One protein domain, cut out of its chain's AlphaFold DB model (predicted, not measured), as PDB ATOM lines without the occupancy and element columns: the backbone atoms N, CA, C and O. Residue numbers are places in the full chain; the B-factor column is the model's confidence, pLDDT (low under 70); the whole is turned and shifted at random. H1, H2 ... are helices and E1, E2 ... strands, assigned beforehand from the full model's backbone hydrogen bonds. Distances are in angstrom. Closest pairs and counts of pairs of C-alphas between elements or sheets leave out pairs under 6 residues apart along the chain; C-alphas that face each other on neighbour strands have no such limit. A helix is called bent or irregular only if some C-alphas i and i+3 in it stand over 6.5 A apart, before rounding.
ATOM      1  N   GLY A   2     -10.738 -28.743  33.638       55.22
ATOM      2  CA  GLY A   2     -10.937 -29.705  34.727       55.22
ATOM      3  C   GLY A   2     -12.305 -30.376  34.630       55.22
ATOM      4  O   GLY A   2     -13.283 -29.723  34.296       55.22
ATOM      5  N   PHE A   3     -12.399 -31.651  34.999       63.25
ATOM      6  CA  PHE A   3     -13.634 -32.452  34.956       63.25
ATOM      7  C   PHE A   3     -14.887 -31.732  35.512       63.25
ATOM      8  O   PHE A   3     -15.977 -31.820  34.949       63.25
ATOM      9  N   TYR A   4     -14.727 -30.940  36.578       59.44
ATOM     10  CA  TYR A   4     -15.801 -30.145  37.182       59.44
ATOM     11  C   TYR A   4     -16.266 -28.946  36.337       59.44
ATOM     12  O   TYR A   4     -17.453 -28.608  36.374       59.44
ATOM     13  N   SER A   5     -15.372 -28.289  35.581       60.31
ATOM     14  CA  SER A   5     -15.781 -27.216  34.660       60.31
ATOM     15  C   SER A   5     -16.626 -27.774  33.525       60.31
ATOM     16  O   SER A   5     -17.631 -27.170  33.151       60.31
ATOM     17  N   ASP A   6     -16.256 -28.958  33.049       61.06
ATOM     18  CA  ASP A   6     -16.892 -29.605  31.911       61.06
ATOM     19  C   ASP A   6     -18.281 -30.122  32.307       61.06
ATOM     20  O   ASP A   6     -19.261 -29.858  31.615       61.06
ATOM     21  N   LEU A   7     -18.424 -30.733  33.489       69.00
ATOM     22  CA  LEU A   7     -19.720 -31.201  33.997       69.00
ATOM     23  C   LEU A   7     -20.733 -30.056  34.190       69.00
ATOM     24  O   LEU A   7     -21.908 -30.184  33.838       69.00
ATOM     25  N   LYS A   8     -20.282 -28.905  34.707       67.31
ATOM     26  CA  LYS A   8     -21.124 -27.706  34.866       67.31
ATOM     27  C   LYS A   8     -21.537 -27.119  33.514       67.31
ATOM     28  O   LYS A   8     -22.669 -26.653  33.373       67.31
ATOM     29  N   MET A   9     -20.629 -27.139  32.538       65.00
ATOM     30  CA  MET A   9     -20.880 -26.710  31.163       65.00
ATOM     31  C   MET A   9     -21.944 -27.596  30.498       65.00
ATOM     32  O   MET A   9     -22.959 -27.079  30.032       65.00
ATOM     33  N   TYR A  10     -21.779 -28.922  30.547       67.81
ATOM     34  CA  TYR A  10     -22.737 -29.875  29.977       67.81
ATOM     35  C   TYR A  10     -24.106 -29.816  30.658       67.81
ATOM     36  O   TYR A  10     -25.126 -29.832  29.972       67.81
ATOM     37  N   GLY A  11     -24.152 -29.680  31.987       68.25
ATOM     38  CA  GLY A  11     -25.412 -29.504  32.709       68.25
ATOM     39  C   GLY A  11     -26.183 -28.280  32.210       68.25
ATOM     40  O   GLY A  11     -27.335 -28.394  31.794       68.25
ATOM     41  N   ARG A  12     -25.533 -27.107  32.176       69.31
ATOM     42  CA  ARG A  12     -26.142 -25.864  31.667       69.31
ATOM     43  C   ARG A  12     -26.626 -25.998  30.228       69.31
ATOM     44  O   ARG A  12     -27.725 -25.540  29.930       69.31
ATOM     45  N   PHE A  13     -25.837 -26.642  29.370       70.19
ATOM     46  CA  PHE A  13     -26.223 -26.908  27.989       70.19
ATOM     47  C   PHE A  13     -27.490 -27.767  27.907       70.19
ATOM     48  O   PHE A  13     -28.419 -27.395  27.202       70.19
ATOM     49  N   MET A  14     -27.587 -28.854  28.679       75.50
ATOM     50  CA  MET A  14     -28.777 -29.715  28.697       75.50
ATOM     51  C   MET A  14     -30.035 -28.981  29.181       75.50
ATOM     52  O   MET A  14     -31.110 -29.140  28.598       75.50
ATOM     53  N   TRP A  15     -29.919 -28.147  30.220       74.62
ATOM     54  CA  TRP A  15     -31.040 -27.319  30.680       74.62
ATOM     55  C   TRP A  15     -31.443 -26.261  29.650       74.62
ATOM     56  O   TRP A  15     -32.635 -26.097  29.390       74.62
ATOM     57  N   GLY A  16     -30.469 -25.585  29.037       76.81
ATOM     58  CA  GLY A  16     -30.710 -24.619  27.964       76.81
ATOM     59  C   GLY A  16     -31.369 -25.271  26.751       76.81
ATOM     60  O   GLY A  16     -32.353 -24.751  26.236       76.81
ATOM     61  N   LEU A  17     -30.902 -26.458  26.358       80.75
ATOM     62  CA  LEU A  17     -31.425 -27.217  25.224       80.75
ATOM     63  C   LEU A  17     -32.890 -27.602  25.431       80.75
ATOM     64  O   LEU A  17     -33.693 -27.497  24.506       80.75
ATOM     65  N   ARG A  18     -33.267 -27.996  26.654       80.50
ATOM     66  CA  ARG A  18     -34.670 -28.274  26.985       80.50
ATOM     67  C   ARG A  18     -35.551 -27.038  26.805       80.50
ATOM     68  O   ARG A  18     -36.666 -27.174  26.317       80.50
ATOM     69  N   GLY A  19     -35.080 -25.860  27.217       80.50
ATOM     70  CA  GLY A  19     -35.794 -24.598  27.007       80.50
ATOM     71  C   GLY A  19     -35.893 -24.233  25.526       80.50
ATOM     72  O   GLY A  19     -36.982 -23.952  25.037       80.50
ATOM     73  N   PHE A  20     -34.772 -24.333  24.815       81.88
ATOM     74  CA  PHE A  20     -34.639 -24.052  23.388       81.88
ATOM     75  C   PHE A  20     -35.573 -24.914  22.528       81.88
ATOM     76  O   PHE A  20     -36.239 -24.397  21.643       81.88
ATOM     77  N   LEU A  21     -35.692 -26.213  22.819       85.31
ATOM     78  CA  LEU A  21     -36.559 -27.130  22.067       85.31
ATOM     79  C   LEU A  21     -38.017 -27.150  22.552       85.31
ATOM     80  O   LEU A  21     -38.843 -27.847  21.965       85.31
ATOM     81  N   LYS A  22     -38.356 -26.429  23.630       87.56
ATOM     82  CA  LYS A  22     -39.723 -26.422  24.177       87.56
ATOM     83  C   LYS A  22     -40.711 -25.725  23.241       87.56
ATOM     84  O   LYS A  22     -41.875 -26.111  23.200       87.56
ATOM     85  N   HIS A  23     -40.257 -24.689  22.541       87.56
ATOM     86  CA  HIS A  23     -41.059 -23.918  21.596       87.56
ATOM     87  C   HIS A  23     -40.560 -24.180  20.182       87.56
ATOM     88  O   HIS A  23     -39.376 -24.017  19.912       87.56
ATOM     89  N   THR A  24     -41.455 -24.586  19.286       92.81
ATOM     90  CA  THR A  24     -41.128 -24.711  17.863       92.81
ATOM     91  C   THR A  24     -41.444 -23.394  17.172       92.81
ATOM     92  O   THR A  24     -42.594 -22.964  17.178       92.81
ATOM     93  N   LEU A  25     -40.433 -22.771  16.571       94.31
ATOM     94  CA  LEU A  25     -40.580 -21.504  15.871       94.31
ATOM     95  C   LEU A  25     -41.358 -21.701  14.563       94.31
ATOM     96  O   LEU A  25     -40.967 -22.492  13.700       94.31
ATOM     97  N   THR A  26     -42.444 -20.954  14.408       95.25
ATOM     98  CA  THR A  26     -43.256 -20.937  13.186       95.25
ATOM     99  C   THR A  26     -42.719 -19.932  12.163       95.25
ATOM    100  O   THR A  26     -41.964 -19.016  12.490       95.25
ATOM    101  N   LEU A  27     -43.114 -20.086  10.893       95.50
ATOM    102  CA  LEU A  27     -42.727 -19.149   9.830       95.50
ATOM    103  C   LEU A  27     -43.278 -17.736  10.081       95.50
ATOM    104  O   LEU A  27     -42.573 -16.755   9.859       95.50
ATOM    105  N   GLU A  28     -44.507 -17.629  10.581       96.69
ATOM    106  CA  GLU A  28     -45.127 -16.336  10.881       96.69
ATOM    107  C   GLU A  28     -44.444 -15.638  12.063       96.69
ATOM    108  O   GLU A  28     -44.152 -14.446  11.986       96.69
ATOM    109  N   GLU A  29     -44.066 -16.379  13.109       96.31
ATOM    110  CA  GLU A  29     -43.226 -15.835  14.183       96.31
ATOM    111  C   GLU A  29     -41.855 -15.397  13.659       96.31
ATOM    112  O   GLU A  29     -41.382 -14.320  14.014       96.31
ATOM    113  N   ALA A  30     -41.217 -16.187  12.788       95.88
ATOM    114  CA  ALA A  30     -39.941 -15.820  12.181       95.88
ATOM    115  C   ALA A  30     -40.039 -14.502  11.389       95.88
ATOM    116  O   ALA A  30     -39.191 -13.620  11.563       95.88
ATOM    117  N   LYS A  31     -41.088 -14.336  10.570       96.62
ATOM    118  CA  LYS A  31     -41.379 -13.086   9.845       96.62
ATOM    119  C   LYS A  31     -41.601 -11.927  10.812       96.62
ATOM    120  O   LYS A  31     -40.938 -10.900  10.675       96.62
ATOM    121  N   ALA A  32     -42.448 -12.108  11.826       96.94
ATOM    122  CA  ALA A  32     -42.737 -11.083  12.826       96.94
ATOM    123  C   ALA A  32     -41.480 -10.648  13.600       96.94
ATOM    124  O   ALA A  32     -41.272  -9.456  13.823       96.94
ATOM    125  N   ILE A  33     -40.599 -11.588  13.959       95.31
ATOM    126  CA  ILE A  33     -39.319 -11.293  14.617       95.31
ATOM    127  C   ILE A  33     -38.436 -10.423  13.721       95.31
ATOM    128  O   ILE A  33     -37.876  -9.434  14.197       95.31
ATOM    129  N   ILE A  34     -38.285 -10.777  12.441       95.00
ATOM    130  CA  ILE A  34     -37.462  -9.992  11.515       95.00
ATOM    131  C   ILE A  34     -38.074  -8.610  11.276       95.00
ATOM    132  O   ILE A  34     -37.343  -7.625  11.354       95.00
ATOM    133  N   MET A  35     -39.389  -8.514  11.060       95.94
ATOM    134  CA  MET A  35     -40.083  -7.231  10.897       95.94
ATOM    135  C   MET A  35     -39.864  -6.326  12.108       95.94
ATOM    136  O   MET A  35     -39.356  -5.219  11.954       95.94
ATOM    137  N   LYS A  36     -40.099  -6.839  13.320       95.88
ATOM    138  CA  LYS A  36     -39.859  -6.093  14.557       95.88
ATOM    139  C   LYS A  36     -38.403  -5.643  14.697       95.88
ATOM    140  O   LYS A  36     -38.133  -4.512  15.084       95.88
ATOM    141  N   ARG A  37     -37.434  -6.506  14.367       93.38
ATOM    142  CA  ARG A  37     -36.002  -6.148  14.407       93.38
ATOM    143  C   ARG A  37     -35.657  -5.037  13.417       93.38
ATOM    144  O   ARG A  37     -34.818  -4.199  13.740       93.38
ATOM    145  N   MET A  38     -36.282  -5.044  12.241       94.50
ATOM    146  CA  MET A  38     -36.117  -4.000  11.230       94.50
ATOM    147  C   MET A  38     -36.754  -2.681  11.672       94.50
ATOM    148  O   MET A  38     -36.124  -1.636  11.515       94.50
ATOM    149  N   GLU A  39     -37.942  -2.724  12.274       95.94
ATOM    150  CA  GLU A  39     -38.623  -1.558  12.852       95.94
ATOM    151  C   GLU A  39     -37.809  -0.941  14.000       95.94
ATOM    152  O   GLU A  39     -37.596   0.267  14.049       95.94
ATOM    153  N   GLU A  40     -37.270  -1.772  14.894       95.69
ATOM    154  CA  GLU A  40     -36.511  -1.335  16.073       95.69
ATOM    155  C   GLU A  40     -35.006  -1.144  15.800       95.69
ATOM    156  O   GLU A  40     -34.224  -0.964  16.740       95.69
ATOM    157  N   CYS A 130     -21.663 -16.985  28.003       50.56
ATOM    158  CA  CYS A 130     -20.987 -18.061  27.269       50.56
ATOM    159  C   CYS A 130     -21.366 -19.454  27.813       50.56
ATOM    160  O   CYS A 130     -21.033 -19.782  28.957       50.56
ATOM    161  N   TYR A 131     -22.001 -20.295  26.986       52.78
ATOM    162  CA  TYR A 131     -22.357 -21.675  27.349       52.78
ATOM    163  C   TYR A 131     -21.321 -22.722  26.907       52.78
ATOM    164  O   TYR A 131     -21.118 -23.676  27.651       52.78
ATOM    165  N   TYR A 132     -20.623 -22.550  25.774       51.72
ATOM    166  CA  TYR A 132     -19.445 -23.353  25.390       51.72
ATOM    167  C   TYR A 132     -18.609 -22.673  24.291       51.72
ATOM    168  O   TYR A 132     -19.081 -21.768  23.605       51.72
ATOM    169  N   TYR A 133     -17.354 -23.104  24.118       52.81
ATOM    170  CA  TYR A 133     -16.429 -22.556  23.117       52.81
ATOM    171  C   TYR A 133     -16.295 -23.469  21.889       52.81
ATOM    172  O   TYR A 133     -16.179 -24.685  22.004       52.81
ATOM    173  N   SER A 134     -16.250 -22.854  20.715       50.09
ATOM    174  CA  SER A 134     -15.878 -23.425  19.420       50.09
ATOM    175  C   SER A 134     -14.618 -22.768  18.888       50.09
ATOM    176  O   SER A 134     -14.273 -21.665  19.308       50.09
ATOM    177  N   LYS A 135     -13.985 -23.384  17.892       44.75
ATOM    178  CA  LYS A 135     -13.067 -22.702  16.977       44.75
ATOM    179  C   LYS A 135     -13.697 -22.706  15.586       44.75
ATOM    180  O   LYS A 135     -14.119 -23.752  15.106       44.75
ATOM    181  N   SER A 136     -13.768 -21.541  14.945       47.62
ATOM    182  CA  SER A 136     -14.141 -21.457  13.524       47.62
ATOM    183  C   SER A 136     -13.148 -22.243  12.658       47.62
ATOM    184  O   SER A 136     -11.961 -22.300  12.980       47.62
ATOM    185  N   GLY A 137     -13.625 -22.820  11.549       42.72
ATOM    186  CA  GLY A 137     -12.858 -23.698  10.649       42.72
ATOM    187  C   GLY A 137     -11.665 -23.061   9.923       42.72
ATOM    188  O   GLY A 137     -11.062 -23.713   9.084       42.72
ATOM    189  N   GLY A 138     -11.308 -21.810  10.235       41.44
ATOM    190  CA  GLY A 138     -10.003 -21.252   9.878       41.44
ATOM    191  C   GLY A 138      -9.676 -21.234   8.386       41.44
ATOM    192  O   GLY A 138      -8.514 -21.388   8.026       41.44
ATOM    193  N   THR A 139     -10.662 -21.017   7.509       43.22
ATOM    194  CA  THR A 139     -10.443 -21.010   6.049       43.22
ATOM    195  C   THR A 139      -9.423 -19.957   5.587       43.22
ATOM    196  O   THR A 139      -8.900 -20.070   4.485       43.22
ATOM    197  N   THR A 140      -9.086 -18.968   6.429       40.03
ATOM    198  CA  THR A 140      -8.067 -17.927   6.174       40.03
ATOM    199  C   THR A 140      -7.066 -17.724   7.333       40.03
ATOM    200  O   THR A 140      -6.469 -16.651   7.477       40.03
ATOM    201  N   GLY A 141      -6.870 -18.736   8.193       42.88
ATOM    202  CA  GLY A 141      -5.866 -18.723   9.271       42.88
ATOM    203  C   GLY A 141      -6.349 -19.327  10.594       42.88
ATOM    204  O   GLY A 141      -7.375 -19.997  10.640       42.88
ATOM    205  N   ALA A 142      -5.618 -19.073  11.690       39.41
ATOM    206  CA  ALA A 142      -5.953 -19.600  13.017       39.41
ATOM    207  C   ALA A 142      -7.421 -19.306  13.396       39.41
ATOM    208  O   ALA A 142      -7.882 -18.159  13.345       39.41
ATOM    209  N   GLY A 143      -8.160 -20.366  13.736       42.88
ATOM    210  CA  GLY A 143      -9.589 -20.301  14.029       42.88
ATOM    211  C   GLY A 143      -9.886 -19.400  15.225       42.88
ATOM    212  O   GLY A 143      -9.395 -19.641  16.327       42.88
ATOM    213  N   THR A 144     -10.719 -18.378  15.017       44.28
ATOM    214  CA  THR A 144     -11.229 -17.526  16.100       44.28
ATOM    215  C   THR A 144     -12.182 -18.336  16.969       44.28
ATOM    216  O   THR A 144     -12.983 -19.129  16.451       44.28
ATOM    217  N   ARG A 145     -12.080 -18.140  18.286       46.69
ATOM    218  CA  ARG A 145     -12.937 -18.771  19.285       46.69
ATOM    219  C   ARG A 145     -14.368 -18.246  19.136       46.69
ATOM    220  O   ARG A 145     -14.605 -17.071  19.374       46.69
ATOM    221  N   VAL A 146     -15.320 -19.095  18.758       50.72
ATOM    222  CA  VAL A 146     -16.745 -18.730  18.692       50.72
ATOM    223  C   VAL A 146     -17.422 -19.324  19.914       50.72
ATOM    224  O   VAL A 146     -17.492 -20.541  20.042       50.72
ATOM    225  N   ALA A 147     -17.877 -18.494  20.849       52.59
ATOM    226  CA  ALA A 147     -18.791 -18.978  21.875       52.59
ATOM    227  C   ALA A 147     -20.098 -19.351  21.169       52.59
ATOM    228  O   ALA A 147     -20.753 -18.483  20.594       52.59
ATOM    229  N   THR A 148     -20.442 -20.636  21.138       57.78
ATOM    230  CA  THR A 148     -21.718 -21.044  20.557       57.78
ATOM    231  C   THR A 148     -22.749 -21.013  21.673       57.78
ATOM    232  O   THR A 148     -22.616 -21.682  22.698       57.78
ATOM    233  N   ASP A 149     -23.747 -20.165  21.477       70.31
ATOM    234  CA  ASP A 149     -24.827 -19.900  22.412       70.31
ATOM    235  C   ASP A 149     -26.145 -20.348  21.764       70.31
ATOM    236  O   ASP A 149     -26.360 -20.135  20.567       70.31
ATOM    237  N   LEU A 150     -27.030 -20.984  22.533       75.88
ATOM    238  CA  LEU A 150     -28.368 -21.333  22.054       75.88
ATOM    239  C   LEU A 150     -29.162 -20.070  21.696       75.88
ATOM    240  O   LEU A 150     -29.953 -20.104  20.754       75.88
ATOM    241  N   ASP A 151     -28.889 -18.943  22.359       78.31
ATOM    242  CA  ASP A 151     -29.464 -17.644  22.001       78.31
ATOM    243  C   ASP A 151     -28.973 -17.187  20.621       78.31
ATOM    244  O   ASP A 151     -29.765 -16.755  19.785       78.31
ATOM    245  N   HIS A 152     -27.690 -17.400  20.309       80.69
ATOM    246  CA  HIS A 152     -27.135 -17.106  18.986       80.69
ATOM    247  C   HIS A 152     -27.772 -17.965  17.881       80.69
ATOM    248  O   HIS A 152     -28.082 -17.468  16.797       80.69
ATOM    249  N   LEU A 153     -27.999 -19.256  18.147       85.56
ATOM    250  CA  LEU A 153     -28.700 -20.137  17.207       85.56
ATOM    251  C   LEU A 153     -30.169 -19.726  17.041       85.56
ATOM    252  O   LEU A 153     -30.678 -19.719  15.916       85.56
ATOM    253  N   SER A 154     -30.828 -19.331  18.132       86.69
ATOM    254  CA  SER A 154     -32.201 -18.819  18.109       86.69
ATOM    255  C   SER A 154     -32.295 -17.551  17.266       86.69
ATOM    256  O   SER A 154     -33.165 -17.449  16.405       86.69
ATOM    257  N   ASP A 155     -31.345 -16.629  17.423       87.00
ATOM    258  CA  ASP A 155     -31.294 -15.368  16.683       87.00
ATOM    259  C   ASP A 155     -31.114 -15.547  15.174       87.00
ATOM    260  O   ASP A 155     -31.640 -14.743  14.398       87.00
ATOM    261  N   GLN A 156     -30.390 -16.587  14.752       89.56
ATOM    262  CA  GLN A 156     -30.149 -16.899  13.340       89.56
ATOM    263  C   GLN A 156     -31.304 -17.649  12.669       89.56
ATOM    264  O   GLN A 156     -31.474 -17.546  11.450       89.56
ATOM    265  N   THR A 157     -32.085 -18.412  13.436       93.12
ATOM    266  CA  THR A 157     -33.107 -19.321  12.893       93.12
ATOM    267  C   THR A 157     -34.192 -18.603  12.076       93.12
ATOM    268  O   THR A 157     -34.459 -19.066  10.965       93.12
ATOM    269  N   PRO A 158     -34.753 -17.445  12.497       95.62
ATOM    270  CA  PRO A 158     -35.733 -16.712  11.693       95.62
ATOM    271  C   PRO A 158     -35.240 -16.372  10.282       95.62
ATOM    272  O   PRO A 158     -35.954 -16.569   9.300       95.62
ATOM    273  N   ARG A 159     -33.984 -15.916  10.167       94.00
ATOM    274  CA  ARG A 159     -33.367 -15.577   8.876       94.00
ATOM    275  C   ARG A 159     -33.247 -16.808   7.979       94.00
ATOM    276  O   ARG A 159     -33.529 -16.713   6.790       94.00
ATOM    277  N   MET A 160     -32.818 -17.942   8.536       94.19
ATOM    278  CA  MET A 160     -32.721 -19.209   7.803       94.19
ATOM    279  C   MET A 160     -34.094 -19.650   7.283       94.19
ATOM    280  O   MET A 160     -34.213 -19.989   6.109       94.19
ATOM    281  N   MET A 161     -35.128 -19.600   8.130       96.00
ATOM    282  CA  MET A 161     -36.487 -20.001   7.754       96.00
ATOM    283  C   MET A 161     -37.038 -19.159   6.604       96.00
ATOM    284  O   MET A 161     -37.530 -19.720   5.632       96.00
ATOM    285  N   ILE A 162     -36.902 -17.832   6.678       96.12
ATOM    286  CA  ILE A 162     -37.357 -16.925   5.612       96.12
ATOM    287  C   ILE A 162     -36.575 -17.160   4.317       96.12
ATOM    288  O   ILE A 162     -37.163 -17.150   3.241       96.12
ATOM    289  N   ALA A 163     -35.261 -17.401   4.399       95.38
ATOM    290  CA  ALA A 163     -34.465 -17.708   3.216       95.38
ATOM    291  C   ALA A 163     -34.944 -19.002   2.537       95.38
ATOM    292  O   ALA A 163     -35.122 -19.030   1.324       95.38
ATOM    293  N   TYR A 164     -35.199 -20.066   3.302       95.06
ATOM    294  CA  TYR A 164     -35.706 -21.320   2.739       95.06
ATOM    295  C   TYR A 164     -37.139 -21.207   2.212       95.06
ATOM    296  O   TYR A 164     -37.443 -21.811   1.184       95.06
ATOM    297  N   ASP A 165     -37.995 -20.430   2.873       96.50
ATOM    298  CA  ASP A 165     -39.355 -20.134   2.407       96.50
ATOM    299  C   ASP A 165     -39.328 -19.408   1.060       96.50
ATOM    300  O   ASP A 165     -39.953 -19.848   0.101       96.50
ATOM    301  N   ALA A 166     -38.493 -18.369   0.945       96.75
ATOM    302  CA  ALA A 166     -38.308 -17.615  -0.293       96.75
ATOM    303  C   ALA A 166     -37.798 -18.485  -1.458       96.75
ATOM    304  O   ALA A 166     -38.081 -18.196  -2.619       96.75
ATOM    305  N   HIS A 167     -37.062 -19.557  -1.156       96.75
ATOM    306  CA  HIS A 167     -36.602 -20.538  -2.138       96.75
ATOM    307  C   HIS A 167     -37.582 -21.706  -2.357       96.75
ATOM    308  O   HIS A 167     -37.294 -22.582  -3.171       96.75
ATOM    309  N   GLY A 168     -38.717 -21.755  -1.650       96.12
ATOM    310  CA  GLY A 168     -39.695 -22.845  -1.743       96.12
ATOM    311  C   GLY A 168     -39.206 -24.180  -1.168       96.12
ATOM    312  O   GLY A 168     -39.768 -25.229  -1.477       96.12
ATOM    313  N   VAL A 169     -38.152 -24.165  -0.346       95.44
ATOM    314  CA  VAL A 169     -37.502 -25.374   0.195       95.44
ATOM    315  C   VAL A 169     -37.667 -25.537   1.702       95.44
ATOM    316  O   VAL A 169     -37.133 -26.488   2.265       95.44
ATOM    317  N   LEU A 170     -38.418 -24.653   2.369       93.69
ATOM    318  CA  LEU A 170     -38.587 -24.686   3.825       93.69
ATOM    319  C   LEU A 170     -39.061 -26.055   4.334       93.69
ATOM    320  O   LEU A 170     -38.490 -26.578   5.284       93.69
ATOM    321  N   ASP A 171     -40.046 -26.662   3.677       92.69
ATOM    322  CA  ASP A 171     -40.595 -27.968   4.072       92.69
ATOM    323  C   ASP A 171     -39.977 -29.146   3.305       92.69
ATOM    324  O   ASP A 171     -40.427 -30.290   3.412       92.69
ATOM    325  N   SER A 172     -38.917 -28.889   2.534       93.38
ATOM    326  CA  SER A 172     -38.236 -29.944   1.794       93.38
ATOM    327  C   SER A 172     -37.501 -30.900   2.742       93.38
ATOM    328  O   SER A 172     -36.818 -30.470   3.680       93.38
ATOM    329  N   PRO A 173     -37.569 -32.223   2.493       92.75
ATOM    330  CA  PRO A 173     -36.746 -33.194   3.199       92.75
ATOM    331  C   PRO A 173     -35.262 -32.814   3.148       92.75
ATOM    332  O   PRO A 173     -34.661 -32.777   2.079       92.75
ATOM    333  N   THR A 174     -34.664 -32.564   4.313       91.75
ATOM    334  CA  THR A 174     -33.264 -32.136   4.414       91.75
ATOM    335  C   THR A 174     -32.364 -33.299   4.827       91.75
ATOM    336  O   THR A 174     -32.717 -34.088   5.708       91.75
ATOM    337  N   ALA A 175     -31.184 -33.387   4.215       92.12
ATOM    338  CA  ALA A 175     -30.071 -34.202   4.688       92.12
ATOM    339  C   ALA A 175     -28.825 -33.323   4.841       92.12
ATOM    340  O   ALA A 175     -28.615 -32.405   4.051       92.12
ATOM    341  N   PHE A 176     -28.003 -33.604   5.849       90.19
ATOM    342  CA  PHE A 176     -26.764 -32.870   6.094       90.19
ATOM    343  C   PHE A 176     -25.533 -33.673   5.712       90.19
ATOM    344  O   PHE A 176     -25.485 -34.880   5.939       90.19
ATOM    345  N   TRP A 177     -24.527 -32.968   5.198       90.06
ATOM    346  CA  TRP A 177     -23.182 -33.479   4.963       90.06
ATOM    347  C   TRP A 177     -22.174 -32.575   5.685       90.06
ATOM    348  O   TRP A 177     -21.626 -31.645   5.099       90.06
ATOM    349  N   TYR A 178     -21.992 -32.801   6.986       87.31
ATOM    350  CA  TYR A 178     -21.155 -31.974   7.868       87.31
ATOM    351  C   TYR A 178     -20.398 -32.848   8.861       87.31
ATOM    352  O   TYR A 178     -20.914 -33.897   9.250       87.31
ATOM    353  N   GLY A 179     -19.219 -32.409   9.303       81.56
ATOM    354  CA  GLY A 179     -18.458 -33.116  10.326       81.56
ATOM    355  C   GLY A 179     -19.214 -33.198  11.653       81.56
ATOM    356  O   GLY A 179     -20.069 -32.361  11.964       81.56
ATOM    357  N   ILE A 180     -18.895 -34.229  12.433       76.75
ATOM    358  CA  ILE A 180     -19.255 -34.324  13.853       76.75
ATOM    359  C   ILE A 180     -18.210 -33.597  14.714       76.75
ATOM    360  O   ILE A 180     -17.171 -33.168  14.209       76.75
ATOM    361  N   LEU A 181     -18.472 -33.466  16.021       72.06
ATOM    362  CA  LEU A 181     -17.536 -32.832  16.957       72.06
ATOM    363  C   LEU A 181     -16.100 -33.365  16.754       72.06
ATOM    364  O   LEU A 181     -15.926 -34.578  16.655       72.06
ATOM    365  N   PRO A 182     -15.079 -32.483  16.707       66.25
ATOM    366  CA  PRO A 182     -15.096 -31.067  17.099       66.25
ATOM    367  C   PRO A 182     -15.647 -30.078  16.052       66.25
ATOM    368  O   PRO A 182     -15.748 -28.892  16.370       66.25
ATOM    369  N   ASP A 183     -16.039 -30.519  14.847       72.25
ATOM    370  CA  ASP A 183     -16.766 -29.663  13.900       72.25
ATOM    371  C   ASP A 183     -18.172 -29.364  14.441       72.25
ATOM    372  O   ASP A 183     -18.982 -30.255  14.705       72.25
ATOM    373  N   GLN A 184     -18.468 -28.081  14.634       73.19
ATOM    374  CA  GLN A 184     -19.756 -27.636  15.161       73.19
ATOM    375  C   GLN A 184     -20.790 -27.343  14.074       73.19
ATOM    376  O   GLN A 184     -21.953 -27.075  14.379       73.19
ATOM    377  N   THR A 185     -20.399 -27.389  12.803       80.81
ATOM    378  CA  THR A 185     -21.283 -27.065  11.682       80.81
ATOM    379  C   THR A 185     -22.485 -28.004  11.651       80.81
ATOM    380  O   THR A 185     -23.622 -27.545  11.517       80.81
ATOM    381  N   GLY A 186     -22.258 -29.304  11.853       84.81
ATOM    382  CA  GLY A 186     -23.325 -30.299  11.891       84.81
ATOM    383  C   GLY A 186     -24.295 -30.088  13.055       84.81
ATOM    384  O   GLY A 186     -25.503 -29.980  12.833       84.81
ATOM    385  N   ILE A 187     -23.791 -29.961  14.288       83.94
ATOM    386  CA  ILE A 187     -24.656 -29.798  15.469       83.94
ATOM    387  C   ILE A 187     -25.437 -28.474  15.433       83.94
ATOM    388  O   ILE A 187     -26.640 -28.474  15.684       83.94
ATOM    389  N   ASN A 188     -24.812 -27.364  15.025       86.69
ATOM    390  CA  ASN A 188     -25.470 -26.056  14.968       86.69
ATOM    391  C   ASN A 188     -26.594 -26.018  13.925       86.69
ATOM    392  O   ASN A 188     -27.658 -25.457  14.187       86.69
ATOM    393  N   ASN A 189     -26.387 -26.630  12.753       88.31
ATOM    394  CA  ASN A 189     -27.442 -26.740  11.744       88.31
ATOM    395  C   ASN A 189     -28.592 -27.630  12.222       88.31
ATOM    396  O   ASN A 189     -29.746 -27.231  12.090       88.31
ATOM    397  N   ASN A 190     -28.297 -28.774  12.846       88.81
ATOM    398  CA  ASN A 190     -29.331 -29.632  13.426       88.81
ATOM    399  C   ASN A 190     -30.163 -28.908  14.488       88.81
ATOM    400  O   ASN A 190     -31.384 -29.011  14.460       88.81
ATOM    401  N   LEU A 191     -29.535 -28.142  15.383       89.25
ATOM    402  CA  LEU A 191     -30.241 -27.387  16.421       89.25
ATOM    403  C   LEU A 191     -31.163 -26.307  15.837       89.25
ATOM    404  O   LEU A 191     -32.323 -26.232  16.234       89.25
ATOM    405  N   ARG A 192     -30.705 -25.517  14.855       91.50
ATOM    406  CA  ARG A 192     -31.562 -24.524  14.171       91.50
ATOM    407  C   ARG A 192     -32.746 -25.182  13.461       91.50
ATOM    408  O   ARG A 192     -33.879 -24.719  13.558       91.50
ATOM    409  N   HIS A 193     -32.493 -26.298  12.784       91.12
ATOM    410  CA  HIS A 193     -33.535 -27.077  12.127       91.12
ATOM    411  C   HIS A 193     -34.535 -27.665  13.128       91.12
ATOM    412  O   HIS A 193     -35.741 -27.575  12.900       91.12
ATOM    413  N   ALA A 194     -34.061 -28.184  14.262       91.38
ATOM    414  CA  ALA A 194     -34.906 -28.673  15.345       91.38
ATOM    415  C   ALA A 194     -35.776 -27.561  15.949       91.38
ATOM    416  O   ALA A 194     -36.971 -27.778  16.124       91.38
ATOM    417  N   LEU A 195     -35.224 -26.359  16.171       91.62
ATOM    418  CA  LEU A 195     -35.993 -25.198  16.637       91.62
ATOM    419  C   LEU A 195     -37.124 -24.828  15.667       91.62
ATOM    420  O   LEU A 195     -38.210 -24.462  16.098       91.62
ATOM    421  N   SER A 196     -36.895 -24.962  14.358       92.00
ATOM    422  CA  SER A 196     -37.922 -24.740  13.328       92.00
ATOM    423  C   SER A 196     -38.847 -25.945  13.078       92.00
ATOM    424  O   SER A 196     -39.643 -25.917  12.141       92.00
ATOM    425  N   GLY A 197     -38.715 -27.034  13.846       90.56
ATOM    426  CA  GLY A 197     -39.519 -28.254  13.688       90.56
ATOM    427  C   GLY A 197     -39.175 -29.104  12.456       90.56
ATOM    428  O   GLY A 197     -39.943 -29.987  12.085       90.56
ATOM    429  N   ARG A 198     -38.032 -28.855  11.803       89.75
ATOM    430  CA  ARG A 198     -37.633 -29.431  10.502       89.75
ATOM    431  C   ARG A 198     -36.309 -30.178  10.591       89.75
ATOM    432  O   ARG A 198     -35.346 -29.861   9.892       89.75
ATOM    433  N   VAL A 199     -36.255 -31.160  11.489       89.25
ATOM    434  CA  VAL A 199     -35.057 -31.976  11.734       89.25
ATOM    435  C   VAL A 199     -34.627 -32.691  10.449       89.25
ATOM    436  O   VAL A 199     -35.457 -33.225   9.710       89.25
ATOM    437  N   ALA A 200     -33.320 -32.711  10.181       89.88
ATOM    438  CA  ALA A 200     -32.780 -33.431   9.038       89.88
ATOM    439  C   ALA A 200     -33.100 -34.929   9.135       89.88
ATOM    440  O   ALA A 200     -32.936 -35.556  10.180       89.88
ATOM    441  N   LYS A 201     -33.520 -35.524   8.014       91.94
ATOM    442  CA  LYS A 201     -33.845 -36.957   7.941       91.94
ATOM    443  C   LYS A 201     -32.602 -37.835   8.020       91.94
ATOM    444  O   LYS A 201     -32.687 -38.986   8.437       91.94
ATOM    445  N   LYS A 202     -31.465 -37.315   7.549       91.06
ATOM    446  CA  LYS A 202     -30.168 -37.993   7.554       91.06
ATOM    447  C   LYS A 202     -29.054 -36.985   7.799       91.06
ATOM    448  O   LYS A 202     -29.111 -35.864   7.298       91.06
ATOM    449  N   TRP A 203     -28.027 -37.411   8.518       91.19
ATOM    450  CA  TRP A 203     -26.790 -36.663   8.693       91.19
ATOM    451  C   TRP A 203     -25.620 -37.589   8.376       91.19
ATOM    452  O   TRP A 203     -25.427 -38.615   9.022       91.19
ATOM    453  N   PHE A 204     -24.880 -37.229   7.338       89.19
ATOM    454  CA  PHE A 204     -23.651 -37.872   6.916       89.19
ATOM    455  C   PHE A 204     -22.467 -37.016   7.361       89.19
ATOM    456  O   PHE A 204     -22.497 -35.790   7.226       89.19
ATOM    457  N   SER A 205     -21.426 -37.660   7.882       84.19
ATOM    458  CA  SER A 205     -20.161 -37.004   8.199       84.19
ATOM    459  C   SER A 205     -19.132 -37.379   7.139       84.19
ATOM    460  O   SER A 205     -18.999 -38.574   6.857       84.19
ATOM    461  N   PRO A 206     -18.392 -36.418   6.557       80.25
ATOM    462  CA  PRO A 206     -17.234 -36.757   5.749       80.25
ATOM    463  C   PRO A 206     -16.251 -37.543   6.625       80.25
ATOM    464  O   PRO A 206     -15.826 -37.064   7.674       80.25
ATOM    465  N   ILE A 207     -15.929 -38.766   6.210       74.44
ATOM    466  CA  ILE A 207     -14.822 -39.531   6.779       74.44
ATOM    467  C   ILE A 207     -13.597 -39.093   5.985       74.44
ATOM    468  O   ILE A 207     -13.414 -39.506   4.840       74.44
ATOM    469  N   THR A 208     -12.781 -38.205   6.546       59.88
ATOM    470  CA  THR A 208     -11.406 -38.061   6.064       59.88
ATOM    471  C   THR A 208     -10.705 -39.375   6.377       59.88
ATOM    472  O   THR A 208     -10.700 -39.784   7.536       59.88
ATOM    473  N   LYS A 209     -10.180 -40.071   5.359       51.28
ATOM    474  CA  LYS A 209      -9.257 -41.187   5.598       51.28
ATOM    475  C   LYS A 209      -8.157 -40.676   6.529       51.28
ATOM    476  O   LYS A 209      -7.549 -39.652   6.230       51.28
ATOM    477  N   GLU A 210      -7.985 -41.341   7.662       54.59
ATOM    478  CA  GLU A 210      -6.755 -41.235   8.438       54.59
ATOM    479  C   GLU A 210      -5.640 -41.852   7.575       54.59
ATOM    480  O   GLU A 210      -5.817 -42.969   7.076       54.59
ATOM    481  N   ASP A 211      -4.566 -41.097   7.336       39.44
ATOM    482  CA  ASP A 211      -3.258 -41.652   6.958       39.44
ATOM    483  C   ASP A 211      -2.525 -42.092   8.235       39.44
ATOM    484  O   ASP A 211      -2.565 -41.318   9.226       39.44
TER     485      ASP A 211
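Overview. This is residues 2 to 40 and 130 to 211 of the 211 residues of an uncharacterized protein of Syntrophaceae bacterium (UniProt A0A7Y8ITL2). Helix H3 is the hub of a mostly crossed set of helices: H4, nearest the middle of the domain, and H2 both cross it at about a right angle, while the end of the long H1 meets the start of H3 in a corner. A strand hairpin, E1 and E2, leads directly into H3, and a small parallel pair, E3 and E4, lies near H4; residues 35 to 40, of which 35 to 39 belong to H2, stick out. The 121 printed residues include four named helices and four named strands, in the order H1 H2 E1 E2 H3 E3 H4 E4, and the class is mostly helix. The whole is only just compact, close to loose, with a radius of gyration of the C-alphas of 16.2 A and spans of 45 by 34 by 29 A.

Along the chain. H1, residues 3 to 20, begins at C-alpha 3 (-13.634, -32.452, 34.956) and is 25.4 A long. H2 is residues 27 to 39, 18.3 A. After the cut come E1, residues 132 to 135, and E2, residues 145 to 148. H3, residues 150 to 166, is 24.7 A long and begins at C-alpha 150 (-28.368, -21.333, 22.054). E3 is residues 175 to 177, H4 residues 185 to 195, 15.6 A, and E4 residues 202 to 204, ending at C-alpha 204 (-23.651, -37.872, 6.916).

Arrangement. H3 has a kink of 28 degrees near residue 157 and is only just irregular, with C-alphas 155 and 158 6.8 A apart. H2 touches its residues 157 to 162, about perpendicular at 74 degrees; the closest C-alphas are those of Ala 30 and Pro 158, 4.3 A. H4 touches residues 153 to 157 of H3, about perpendicular at 77 degrees, closest at the C-alphas of Thr 157 and Arg 192, 5.6 A. H1 touches H3 with residues 16 to 20 alone, at a steep tilt of 41 degrees, the same way; the closest C-alphas are those of Phe 20 and Leu 150, 7.0 A. H1 and H2 are apart. The hairpin E1 and E2 is antiparallel, with N 134 and O 146 within hydrogen-bond range at 2.7 A. E3 and E4 are parallel, with N 204 and O 176 within range at 2.8 A. E3, H4 and E4 form a strand-helix-strand unit, two parallel neighbour strands with a helix between, and its crossover is right-handed. The closest C-alphas of E3 and H4 are those of Phe 176 and Gly 186, 7.2 A. In H1, H2 and H4 every O i to N i+4 pair is within hydrogen-bond range; in H3, 11 of 13 are.

Size, cuts and confidence. The C-alphas farthest apart are those of Glu 39 and Asp 211, 53.8 A. Residues 41 to 129 are not printed, and C-alphas 40 and 130 are 25.4 A apart across this cut. Of the links that are printed whole, E2 to H3 is tight and the others are short. The mean pLDDT of the printed part is 78.4; residues 2 to 12, 130 to 148, 182 and 208 to 211 are under 70.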